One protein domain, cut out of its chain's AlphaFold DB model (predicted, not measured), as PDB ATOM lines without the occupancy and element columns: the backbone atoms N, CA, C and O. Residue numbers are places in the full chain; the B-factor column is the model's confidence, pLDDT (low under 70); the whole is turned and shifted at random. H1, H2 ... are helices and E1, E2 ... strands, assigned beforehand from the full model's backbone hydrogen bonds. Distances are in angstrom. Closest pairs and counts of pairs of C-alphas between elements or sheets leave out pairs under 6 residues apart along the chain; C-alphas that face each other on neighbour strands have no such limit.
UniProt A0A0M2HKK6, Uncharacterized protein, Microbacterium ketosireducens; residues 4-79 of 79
ATOM      1  N   LEU A   4      49.742  33.489  37.093       95.31
ATOM      2  CA  LEU A   4      49.334  32.095  37.296       95.31
ATOM      3  C   LEU A   4      47.887  32.005  37.787       95.31
ATOM      4  O   LEU A   4      47.106  31.190  37.299       95.31
ATOM      5  N   SER A   5      47.524  32.864  38.737       95.38
ATOM      6  CA  SER A   5      46.164  32.952  39.265       95.38
ATOM      7  C   SER A   5      45.179  33.410  38.191       95.38
ATOM      8  O   SER A   5      44.079  32.864  38.098       95.38
ATOM      9  N   PHE A   6      45.593  34.360  37.349       96.25
ATOM     10  CA  PHE A   6      44.801  34.824  36.212       96.25
ATOM     11  C   PHE A   6      44.558  33.700  35.199       96.25
ATOM     12  O   PHE A   6      43.406  33.415  34.875       96.25
ATOM     13  N   ASP A   7      45.607  33.004  34.759       95.31
ATOM     14  CA  ASP A   7      45.497  31.914  33.784       95.31
ATOM     15  C   ASP A   7      44.611  30.774  34.317       95.31
ATOM     16  O   ASP A   7      43.737  30.264  33.608       95.31
ATOM     17  N   HIS A   8      44.758  30.426  35.601       97.12
ATOM     18  CA  HIS A   8      43.870  29.478  36.274       97.12
ATOM     19  C   HIS A   8      42.410  29.948  36.286       97.12
ATOM     20  O   HIS A   8      41.516  29.147  36.011       97.12
ATOM     21  N   ALA A   9      42.138  31.222  36.587       95.75
ATOM     22  CA  ALA A   9      40.779  31.763  36.568       95.75
ATOM     23  C   ALA A   9      40.180  31.730  35.153       95.75
ATOM     24  O   ALA A   9      39.067  31.235  34.963       95.75
ATOM     25  N   VAL A  10      40.947  32.158  34.144       96.06
ATOM     26  CA  VAL A  10      40.547  32.126  32.730       96.06
ATOM     27  C   VAL A  10      40.206  30.705  32.288       96.06
ATOM     28  O   VAL A  10      39.185  30.491  31.626       96.06
ATOM     29  N   GLN A  11      41.018  29.721  32.670       95.81
ATOM     30  CA  GLN A  11      40.777  28.321  32.341       95.81
ATOM     31  C   GLN A  11      39.550  27.761  33.073       95.81
ATOM     32  O   GLN A  11      38.662  27.190  32.433       95.81
ATOM     33  N   ASN A  12      39.469  27.948  34.392       96.62
ATOM     34  CA  ASN A  12      38.387  27.421  35.229       96.62
ATOM     35  C   ASN A  12      37.023  27.984  34.820       96.62
ATOM     36  O   ASN A  12      36.034  27.254  34.740       96.62
ATOM     37  N   GLU A  13      36.970  29.275  34.500       95.44
ATOM     38  CA  GLU A  13      35.741  29.955  34.095       95.44
ATOM     39  C   GLU A  13      35.470  29.861  32.584       95.44
ATOM     40  O   GLU A  13      34.429  30.343  32.118       95.44
ATOM     41  N   ARG A  14      36.350  29.191  31.824       94.62
ATOM     42  CA  ARG A  14      36.287  29.024  30.360       94.62
ATOM     43  C   ARG A  14      36.229  30.354  29.605       94.62
ATOM     44  O   ARG A  14      35.510  30.483  28.615       94.62
ATOM     45  N   LEU A  15      36.987  31.341  30.074       94.56
ATOM     46  CA  LEU A  15      36.994  32.708  29.548       94.56
ATOM     47  C   LEU A  15      37.900  32.889  28.322       94.56
ATOM     48  O   LEU A  15      37.817  33.907  27.643       94.56
ATOM     49  N   GLY A  16      38.721  31.888  27.991       92.50
ATOM     50  CA  GLY A  16      39.727  31.991  26.930       92.50
ATOM     51  C   GLY A  16      39.185  32.383  25.551       92.50
ATOM     52  O   GLY A  16      39.907  32.996  24.778       92.50
ATOM     53  N   ARG A  17      37.908  32.108  25.237       92.94
ATOM     54  CA  ARG A  17      37.314  32.501  23.942       92.94
ATOM     55  C   ARG A  17      37.190  34.020  23.753       92.94
ATOM     56  O   ARG A  17      37.186  34.484  22.617       92.94
ATOM     57  N   TRP A  18      37.062  34.769  24.849       93.50
ATOM     58  CA  TRP A  18      36.954  36.228  24.829       93.50
ATOM     59  C   TRP A  18      38.301  36.903  25.076       93.50
ATOM     60  O   TRP A  18      38.378  38.114  24.955       93.50
ATOM     61  N   LEU A  19      39.355  36.166  25.428       94.31
ATOM     62  CA  LEU A  19      40.661  36.742  25.724       94.31
ATOM     63  C   LEU A  19      41.546  36.749  24.476       94.31
ATOM     64  O   LEU A  19      41.743  35.723  23.827       94.31
ATOM     65  N   HIS A  20      42.139  37.902  24.192       94.38
ATOM     66  CA  HIS A  20      43.193  38.067  23.208       94.38
ATOM     67  C   HIS A  20      44.449  38.625  23.880       94.38
ATOM     68  O   HIS A  20      44.418  39.681  24.509       94.38
ATOM     69  N   HIS A  21      45.573  37.926  23.729       93.62
ATOM     70  CA  HIS A  21      46.874  38.445  24.142       93.62
ATOM     71  C   HIS A  21      47.513  39.194  22.977       93.62
ATOM     72  O   HIS A  21      47.984  38.576  22.023       93.62
ATOM     73  N   GLY A  22      47.531  40.519  23.070       92.50
ATOM     74  CA  GLY A  22      48.027  41.391  22.009       92.50
ATOM     75  C   GLY A  22      47.140  42.614  21.780       92.50
ATOM     76  O   GLY A  22      46.055  42.706  22.356       92.50
ATOM     77  N   PRO A  23      47.604  43.572  20.959       90.19
ATOM     78  CA  PRO A  23      46.788  44.702  20.533       90.19
ATOM     79  C   PRO A  23      45.600  44.228  19.679       90.19
ATOM     80  O   PRO A  23      45.697  43.192  19.019       90.19
ATOM     81  N   PRO A  24      44.494  44.993  19.629       88.00
ATOM     82  CA  PRO A  24      43.342  44.625  18.820       88.00
ATOM     83  C   PRO A  24      43.711  44.513  17.337       88.00
ATOM     84  O   PRO A  24      44.439  45.340  16.782       88.00
ATOM     85  N   THR A  25      43.166  43.494  16.685       84.81
ATOM     86  CA  THR A  25      43.322  43.221  15.255       84.81
ATOM     87  C   THR A  25      41.950  43.130  14.591       84.81
ATOM     88  O   THR A  25      40.924  43.061  15.262       84.81
ATOM     89  N   GLY A  26      41.904  43.058  13.257       79.06
ATOM     90  CA  GLY A  26      40.643  42.818  12.540       79.06
ATOM     91  C   GLY A  26      39.959  41.486  12.886       79.06
ATOM     92  O   GLY A  26      38.813  41.289  12.506       79.06
ATOM     93  N   MET A  27      40.643  40.582  13.596       80.81
ATOM     94  CA  MET A  27      40.093  39.304  14.062       80.81
ATOM     95  C   MET A  27      39.728  39.312  15.548       80.81
ATOM     96  O   MET A  27      39.124  38.354  16.021       80.81
ATOM     97  N   SER A  28      40.094  40.354  16.301       83.56
ATOM     98  CA  SER A  28      39.871  40.400  17.747       83.56
ATOM     99  C   SER A  28      38.489  40.936  18.084       83.56
ATOM    100  O   SER A  28      38.354  41.802  18.937       83.56
ATOM    101  N   ALA A  29      37.482  40.511  17.342       85.00
ATOM    102  CA  ALA A  29      36.112  40.967  17.440       85.00
ATOM    103  C   ALA A  29      35.388  40.289  18.612       85.00
ATOM    104  O   ALA A  29      35.477  39.071  18.761       85.00
ATOM    105  N   ASN A  30      34.655  41.057  19.425       86.88
ATOM    106  CA  ASN A  30      34.026  40.566  20.659       86.88
ATOM    107  C   ASN A  30      35.048  39.920  21.617       86.88
ATOM    108  O   ASN A  30      34.773  38.892  22.245       86.88
ATOM    109  N   GLN A  31      36.239  40.521  21.718       90.88
ATOM    110  CA  GLN A  31      37.328  40.071  22.584       90.88
ATOM    111  C   GLN A  31      37.860  41.201  23.473       90.88
ATOM    112  O   GLN A  31      37.885  42.374  23.103       90.88
ATOM    113  N   LEU A  32      38.333  40.820  24.654       92.75
ATOM    114  CA  LEU A  32      39.169  41.622  25.527       92.75
ATOM    115  C   LEU A  32      40.629  41.385  25.151       92.75
ATOM    116  O   LEU A  32      41.166  40.289  25.301       92.75
ATOM    117  N   CYS A  33      41.262  42.434  24.654       92.81
ATOM    118  CA  CYS A  33      42.667  42.485  24.303       92.81
ATOM    119  C   CYS A  33      43.467  42.970  25.514       92.81
ATOM    120  O   CYS A  33      43.222  44.075  25.998       92.81
ATOM    121  N   LEU A  34      44.419  42.162  25.978       94.50
ATOM    122  CA  LEU A  34      45.337  42.485  27.070       94.50
ATOM    123  C   LEU A  34      46.782  42.371  26.574       94.50
ATOM    124  O   LEU A  34      47.199  41.313  26.094       94.50
ATOM    125  N   TRP A  35      47.563  43.442  26.709       94.50
ATOM    126  CA  TRP A  35      48.988  43.433  26.375       94.50
ATOM    127  C   TRP A  35      49.769  44.494  27.148       94.50
ATOM    128  O   TRP A  35      49.204  45.441  27.692       94.50
ATOM    129  N   GLN A  36      51.091  44.338  27.157       93.31
ATOM    130  CA  GLN A  36      52.022  45.317  27.700       93.31
ATOM    131  C   GLN A  36      52.735  46.033  26.545       93.31
ATOM    132  O   GLN A  36      53.309  45.383  25.671       93.31
ATOM    133  N   ALA A  37      52.671  47.364  26.538       87.00
ATOM    134  CA  ALA A  37      53.533  48.228  25.731       87.00
ATOM    135  C   ALA A  37      54.479  48.977  26.688       87.00
ATOM    136  O   ALA A  37      55.239  48.327  27.402       87.00
ATOM    137  N   ASP A  38      54.381  50.307  26.780       91.12
ATOM    138  CA  ASP A  38      55.028  51.085  27.853       91.12
ATOM    139  C   ASP A  38      54.282  50.949  29.192       91.12
ATOM    140  O   ASP A  38      54.876  51.016  30.264       91.12
ATOM    141  N   VAL A  39      52.968  50.727  29.112       92.38
ATOM    142  CA  VAL A  39      52.052  50.447  30.226       92.38
ATOM    143  C   VAL A  39      51.200  49.228  29.877       92.38
ATOM    144  O   VAL A  39      51.158  48.797  28.715       92.38
ATOM    145  N   TRP A  40      50.507  48.669  30.863       94.44
ATOM    146  CA  TRP A  40      49.522  47.621  30.623       94.44
ATOM    147  C   TRP A  40      48.250  48.206  30.035       94.44
ATOM    148  O   TRP A  40      47.758  49.252  30.457       94.44
ATOM    149  N   MET A  41      47.734  47.526  29.021       92.25
ATOM    150  CA  MET A  41      46.683  48.034  28.158       92.25
ATOM    151  C   MET A  41      45.574  47.002  28.055       92.25
ATOM    152  O   MET A  41      45.834  45.830  27.777       92.25
ATOM    153  N   LEU A  42      44.342  47.465  28.253       92.12
ATOM    154  CA  LEU A  42      43.134  46.665  28.118       92.12
ATOM    155  C   LEU A  42      42.185  47.364  27.151       92.12
ATOM    156  O   LEU A  42      41.852  48.540  27.325       92.12
ATOM    157  N   ILE A  43      41.755  46.627  26.130       89.81
ATOM    158  CA  ILE A  43      40.725  47.071  25.193       89.81
ATOM    159  C   ILE A  43      39.665  45.990  25.050       89.81
ATOM    160  O   ILE A  43      39.977  44.867  24.676       89.81
ATOM    161  N   MET A  44      38.407  46.351  25.269       89.19
ATOM    162  CA  MET A  44      37.268  45.524  24.868       89.19
ATOM    163  C   MET A  44      36.807  45.939  23.473       89.19
ATOM    164  O   MET A  44      36.685  47.133  23.194       89.19
ATOM    165  N   THR A  45      36.567  44.965  22.602       86.00
ATOM    166  CA  THR A  45      36.033  45.181  21.255       86.00
ATOM    167  C   THR A  45      34.598  44.656  21.160       86.00
ATOM    168  O   THR A  45      34.258  43.644  21.772       86.00
ATOM    169  N   ASP A  46      33.763  45.320  20.359       78.19
ATOM    170  CA  ASP A  46      32.394  44.897  20.037       78.19
ATOM    171  C   ASP A  46      32.161  45.079  18.526       78.19
ATOM    172  O   ASP A  46      32.533  46.108  17.954       78.19
ATOM    173  N   GLU A  47      31.593  44.069  17.863       67.81
ATOM    174  CA  GLU A  47      31.241  44.117  16.436       67.81
ATOM    175  C   GLU A  47      29.864  44.730  16.151       67.81
ATOM    176  O   GLU A  47      29.603  45.163  15.024       67.81
ATOM    177  N   ARG A  48      28.959  44.772  17.137       61.47
ATOM    178  CA  ARG A  48      27.521  45.027  16.937       61.47
ATOM    179  C   ARG A  48      27.183  46.415  16.392       61.47
ATOM    180  O   ARG A  48      26.065  46.606  15.920       61.47
ATOM    181  N   ALA A  49      28.118  47.364  16.394       47.41
ATOM    182  CA  ALA A  49      27.872  48.737  15.949       47.41
ATOM    183  C   ALA A  49      28.561  49.134  14.627       47.41
ATOM    184  O   ALA A  49      28.485  50.301  14.237       47.41
ATOM    185  N   GLY A  50      29.293  48.236  13.946       47.09
ATOM    186  CA  GLY A  50      30.151  48.641  12.811       47.09
ATOM    187  C   GLY A  50      31.244  49.658  13.202       47.09
ATOM    188  O   GLY A  50      31.897  50.258  12.350       47.09
ATOM    189  N   ARG A  51      31.428  49.853  14.512       47.69
ATOM    190  CA  ARG A  51      32.412  50.681  15.197       47.69
ATOM    191  C   ARG A  51      32.906  49.853  16.370       47.69
ATOM    192  O   ARG A  51      32.093  49.379  17.154       47.69
ATOM    193  N   ILE A  52      34.220  49.712  16.489       53.94
ATOM    194  CA  ILE A  52      34.839  49.157  17.689       53.94
ATOM    195  C   ILE A  52      34.585  50.177  18.809       53.94
ATOM    196  O   ILE A  52      35.304  51.176  18.900       53.94
ATOM    197  N   GLU A  53      33.539  49.986  19.621       57.38
ATOM    198  CA  GLU A  53      33.384  50.738  20.872       57.38
ATOM    199  C   GLU A  53      34.496  50.286  21.817       57.38
ATOM    200  O   GLU A  53      34.414  49.278  22.512       57.38
ATOM    201  N   THR A  54      35.611  51.005  21.751       62.94
ATOM    202  CA  THR A  54      36.833  50.689  22.477       62.94
ATOM    203  C   THR A  54      36.726  51.254  23.886       62.94
ATOM    204  O   THR A  54      36.947  52.443  24.111       62.94
ATOM    205  N   THR A  55      36.421  50.402  24.866       73.25
ATOM    206  CA  THR A  55      36.713  50.760  26.261       73.25
ATOM    207  C   THR A  55      38.202  50.574  26.469       73.25
ATOM    208  O   THR A  55      38.691  49.450  26.511       73.25
ATOM    209  N   PHE A  56      38.912  51.693  26.541       83.00
ATOM    210  CA  PHE A  56      40.359  51.741  26.627       83.00
ATOM    211  C   PHE A  56      40.798  52.027  28.064       83.00
ATOM    212  O   PHE A  56      40.426  53.058  28.631       83.00
ATOM    213  N   ARG A  57      41.602  51.136  28.648       89.50
ATOM    214  CA  ARG A  57      42.142  51.293  30.006       89.50
ATOM    215  C   ARG A  57      43.656  51.101  30.013       89.50
ATOM    216  O   ARG A  57      44.184  50.255  29.292       89.50
ATOM    217  N   ARG A  58      44.334  51.925  30.814       93.06
ATOM    218  CA  ARG A  58      45.787  51.899  31.037       93.06
ATOM    219  C   ARG A  58      46.050  51.605  32.500       93.06
ATOM    220  O   ARG A  58      45.376  52.182  33.351       93.06
ATOM    221  N   PHE A  59      47.055  50.784  32.759       93.31
ATOM    222  CA  PHE A  59      47.487  50.425  34.101       93.31
ATOM    223  C   PHE A  59      49.010  50.475  34.177       93.31
ATOM    224  O   PHE A  59      49.698  50.022  33.260       93.31
ATOM    225  N   ASP A  60      49.532  51.010  35.275       93.88
ATOM    226  CA  ASP A  60      50.978  51.117  35.491       93.88
ATOM    227  C   ASP A  60      51.600  49.780  35.923       93.88
ATOM    228  O   ASP A  60      52.807  49.579  35.794       93.88
ATOM    229  N   ASP A  61      50.781  48.842  36.400       94.19
ATOM    230  CA  ASP A  61      51.213  47.543  36.894       94.19
ATOM    231  C   ASP A  61      50.382  46.384  36.322       94.19
ATOM    232  O   ASP A  61      49.204  46.519  35.981       94.19
ATOM    233  N   GLU A  62      51.027  45.220  36.225       94.19
ATOM    234  CA  GLU A  62      50.418  43.997  35.693       94.19
ATOM    235  C   GLU A  62      49.276  43.507  36.583       94.19
ATOM    236  O   GLU A  62      48.265  43.020  36.083       94.19
ATOM    237  N   ALA A  63      49.407  43.643  37.902       95.69
ATOM    238  CA  ALA A  63      48.477  43.028  38.832       95.69
ATOM    239  C   ALA A  63      47.082  43.653  38.738       95.69
ATOM    240  O   ALA A  63      46.100  42.910  38.671       95.69
ATOM    241  N   THR A  64      47.015  44.984  38.679       95.06
ATOM    242  CA  THR A  64      45.780  45.745  38.468       95.06
ATOM    243  C   THR A  64      45.191  45.466  37.086       95.06
ATOM    244  O   THR A  64      43.982  45.286  36.958       95.06
ATOM    245  N   ALA A  65      46.035  45.369  36.052       94.69
ATOM    246  CA  ALA A  65      45.581  45.063  34.699       94.69
ATOM    247  C   ALA A  65      44.938  43.673  34.592       94.69
ATOM    248  O   ALA A  65      43.922  43.519  33.919       94.69
ATOM    249  N   LEU A  66      45.514  42.665  35.256       95.88
ATOM    250  CA  LEU A  66      44.980  41.302  35.281       95.88
ATOM    251  C   LEU A  66      43.662  41.210  36.058       95.88
ATOM    252  O   LEU A  66      42.759  40.493  35.626       95.88
ATOM    253  N   ASP A  67      43.537  41.942  37.169       95.81
ATOM    254  CA  ASP A  67      42.285  42.012  37.933       95.81
ATOM    255  C   ASP A  67      41.161  42.620  37.078       95.81
ATOM    256  O   ASP A  67      40.099  42.014  36.919       95.81
ATOM    257  N   ASP A  68      41.425  43.763  36.435       94.12
ATOM    258  CA  ASP A  68      40.447  44.432  35.569       94.12
ATOM    259  C   ASP A  68      40.125  43.605  34.309       94.12
ATOM    260  O   ASP A  68      38.971  43.526  33.881       94.12
ATOM    261  N   ALA A  69      41.123  42.915  33.744       94.00
ATOM    262  CA  ALA A  69      40.934  41.994  32.625       94.00
ATOM    263  C   ALA A  69      40.000  40.841  32.985       94.00
ATOM    264  O   ALA A  69      39.129  40.489  32.188       94.00
ATOM    265  N   LEU A  70      40.147  40.258  34.173       95.19
ATOM    266  CA  LEU A  70      39.294  39.159  34.605       95.19
ATOM    267  C   LEU A  70      37.836  39.609  34.764       95.19
ATOM    268  O   LEU A  70      36.925  38.916  34.304       95.19
ATOM    269  N   ASP A  71      37.614  40.781  35.354       93.88
ATOM    270  CA  ASP A  71      36.274  41.352  35.492       93.88
ATOM    271  C   ASP A  71      35.657  41.694  34.129       93.88
ATOM    272  O   ASP A  71      34.492  41.368  33.872       93.88
ATOM    273  N   GLY A  72      36.451  42.249  33.209       91.56
ATOM    274  CA  GLY A  72      36.037  42.486  31.827       91.56
ATOM    275  C   GLY A  72      35.649  41.195  31.098       91.56
ATOM    276  O   GLY A  72      34.592  41.127  30.471       91.56
ATOM    277  N   LEU A  73      36.442  40.128  31.230       92.38
ATOM    278  CA  LEU A  73      36.134  38.822  30.638       92.38
ATOM    279  C   LEU A  73      34.837  38.226  31.199       92.38
ATOM    280  O   LEU A  73      34.018  37.686  30.450       92.38
ATOM    281  N   ARG A  74      34.627  38.330  32.515       93.50
ATOM    282  CA  ARG A  74      33.395  37.872  33.175       93.50
ATOM    283  C   ARG A  74      32.175  38.644  32.702       93.50
ATOM    284  O   ARG A  74      31.134  38.027  32.491       93.50
ATOM    285  N   PHE A  75      32.311  39.952  32.496       89.25
ATOM    286  CA  PHE A  75      31.269  40.772  31.890       89.25
ATOM    287  C   PHE A  75      30.952  40.275  30.476       89.25
ATOM    288  O   PHE A  75      29.809  39.925  30.206       89.25
ATOM    289  N   MET A  76      31.955  40.115  29.607       87.62
ATOM    290  CA  MET A  76      31.757  39.642  28.226       87.62
ATOM    291  C   MET A  76      31.124  38.252  28.128       87.62
ATOM    292  O   MET A  76      30.430  37.961  27.158       87.62
ATOM    293  N   LYS A  77      31.337  37.387  29.121       88.69
ATOM    294  CA  LYS A  77      30.706  36.064  29.186       88.69
ATOM    295  C   LYS A  77      29.198  36.106  29.441       88.69
ATOM    296  O   LYS A  77      28.512  35.137  29.114       88.69
ATOM    297  N   GLN A  78      28.693  37.173  30.056       83.94
ATOM    298  CA  GLN A  78      27.268  37.322  30.368       83.94
ATOM    299  C   GLN A  78      26.439  37.845  29.182       83.94
ATOM    300  O   GLN A  78      25.212  37.757  29.242       83.94
ATOM    301  N   PHE A  79      27.088  38.356  28.127       66.38
ATOM    302  CA  PHE A  79      26.460  38.877  26.903       66.38
ATOM    303  C   PHE A  79      26.528  37.885  25.734       66.38
ATOM    304  O   PHE A  79      25.626  37.972  24.865       66.38
TER     305      PHE A  79
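This is residues 4 to 79 of the 79 residues of an uncharacterized protein of Microbacterium ketosireducens (UniProt A0A0M2HKK6). A four-stranded sheet has one long helix, H3, packed along one face, and H1 lies side by side with H3 beyond the edge of the sheet. The short H2 joins H1 to the edge strand E1, and the link of residues 22 to 31 passes back on the face opposite H3. The 76 printed residues hold three named helices and four named strands, in the order H1 H2 E1 E2 E3 E4 H3, and the class is mixed, helices and strands. The mixed sheet has the order E1 E2 E3 E4, with E1 and E2 parallel and the other neighbours antiparallel. The whole is compact, with a radius of gyration of the C-alphas of 11.7 A and spans of 35 by 30 by 17 A.

H1, residues 4 to 12, begins at C-alpha 4 (49.334, 32.095, 37.296) and is 12.1 A long. H2, residues 15 to 18, is 5.9 A long. E1, residues 19 to 21, spans 6.6 A and begins at C-alpha 19 (40.661, 36.742, 25.724). E2, residues 32 to 36, spans 13.5 A, E3, residues 40 to 44, 13.7 A, and E4, residues 55 to 59, 13.3 A. H3, residues 62 to 78, is 24.7 A long and ends at C-alpha 78 (27.268, 37.322, 30.368).

E1 and E2 are parallel, with N 20 and O 32 at 2.8 A. E2, E3 and E4 form a meander, each strand the antiparallel neighbour of the one before; N 33 and O 43 are 2.8 A apart, and N 57 and O 42 are 2.9 A apart. E2 and E3 are a hairpin, as are E3 and E4. H3 is on the sheet in two layers, helix on one face, at a height over the sheet of 8.6 A. It lies over E2 and E3 and runs along the strands, at 7 degrees to E3 on the local plane; the closest C-alphas of E3 and H3 are those of Trp 40 and Ala 65, 6.2 A apart. H1 touches residues 66 to 70 of H3 alone, at a shallow tilt of 8 degrees, the same way; the closest C-alphas, of Phe 6 and Leu 66, are 6.5 A apart. H1 is not on the sheet. H2 touches residues 73 to 77 of H3 alone, closest at the C-alphas of Leu 15 and Leu 73, 6.3 A, and only grazes the sheet with residues 16 to 18. Every O i to N i+4 pair is within hydrogen-bond range in H1, 12 of 13 are in H3, and H2 is too short for such a pair.

The C-alphas farthest apart, of Leu 4 and Gly 50, are 35.2 A apart. The printed part has no cut, and no link is long. The mean pLDDT of the printed part is 87.4; residues 47 to 54 and residue 79 are under 70.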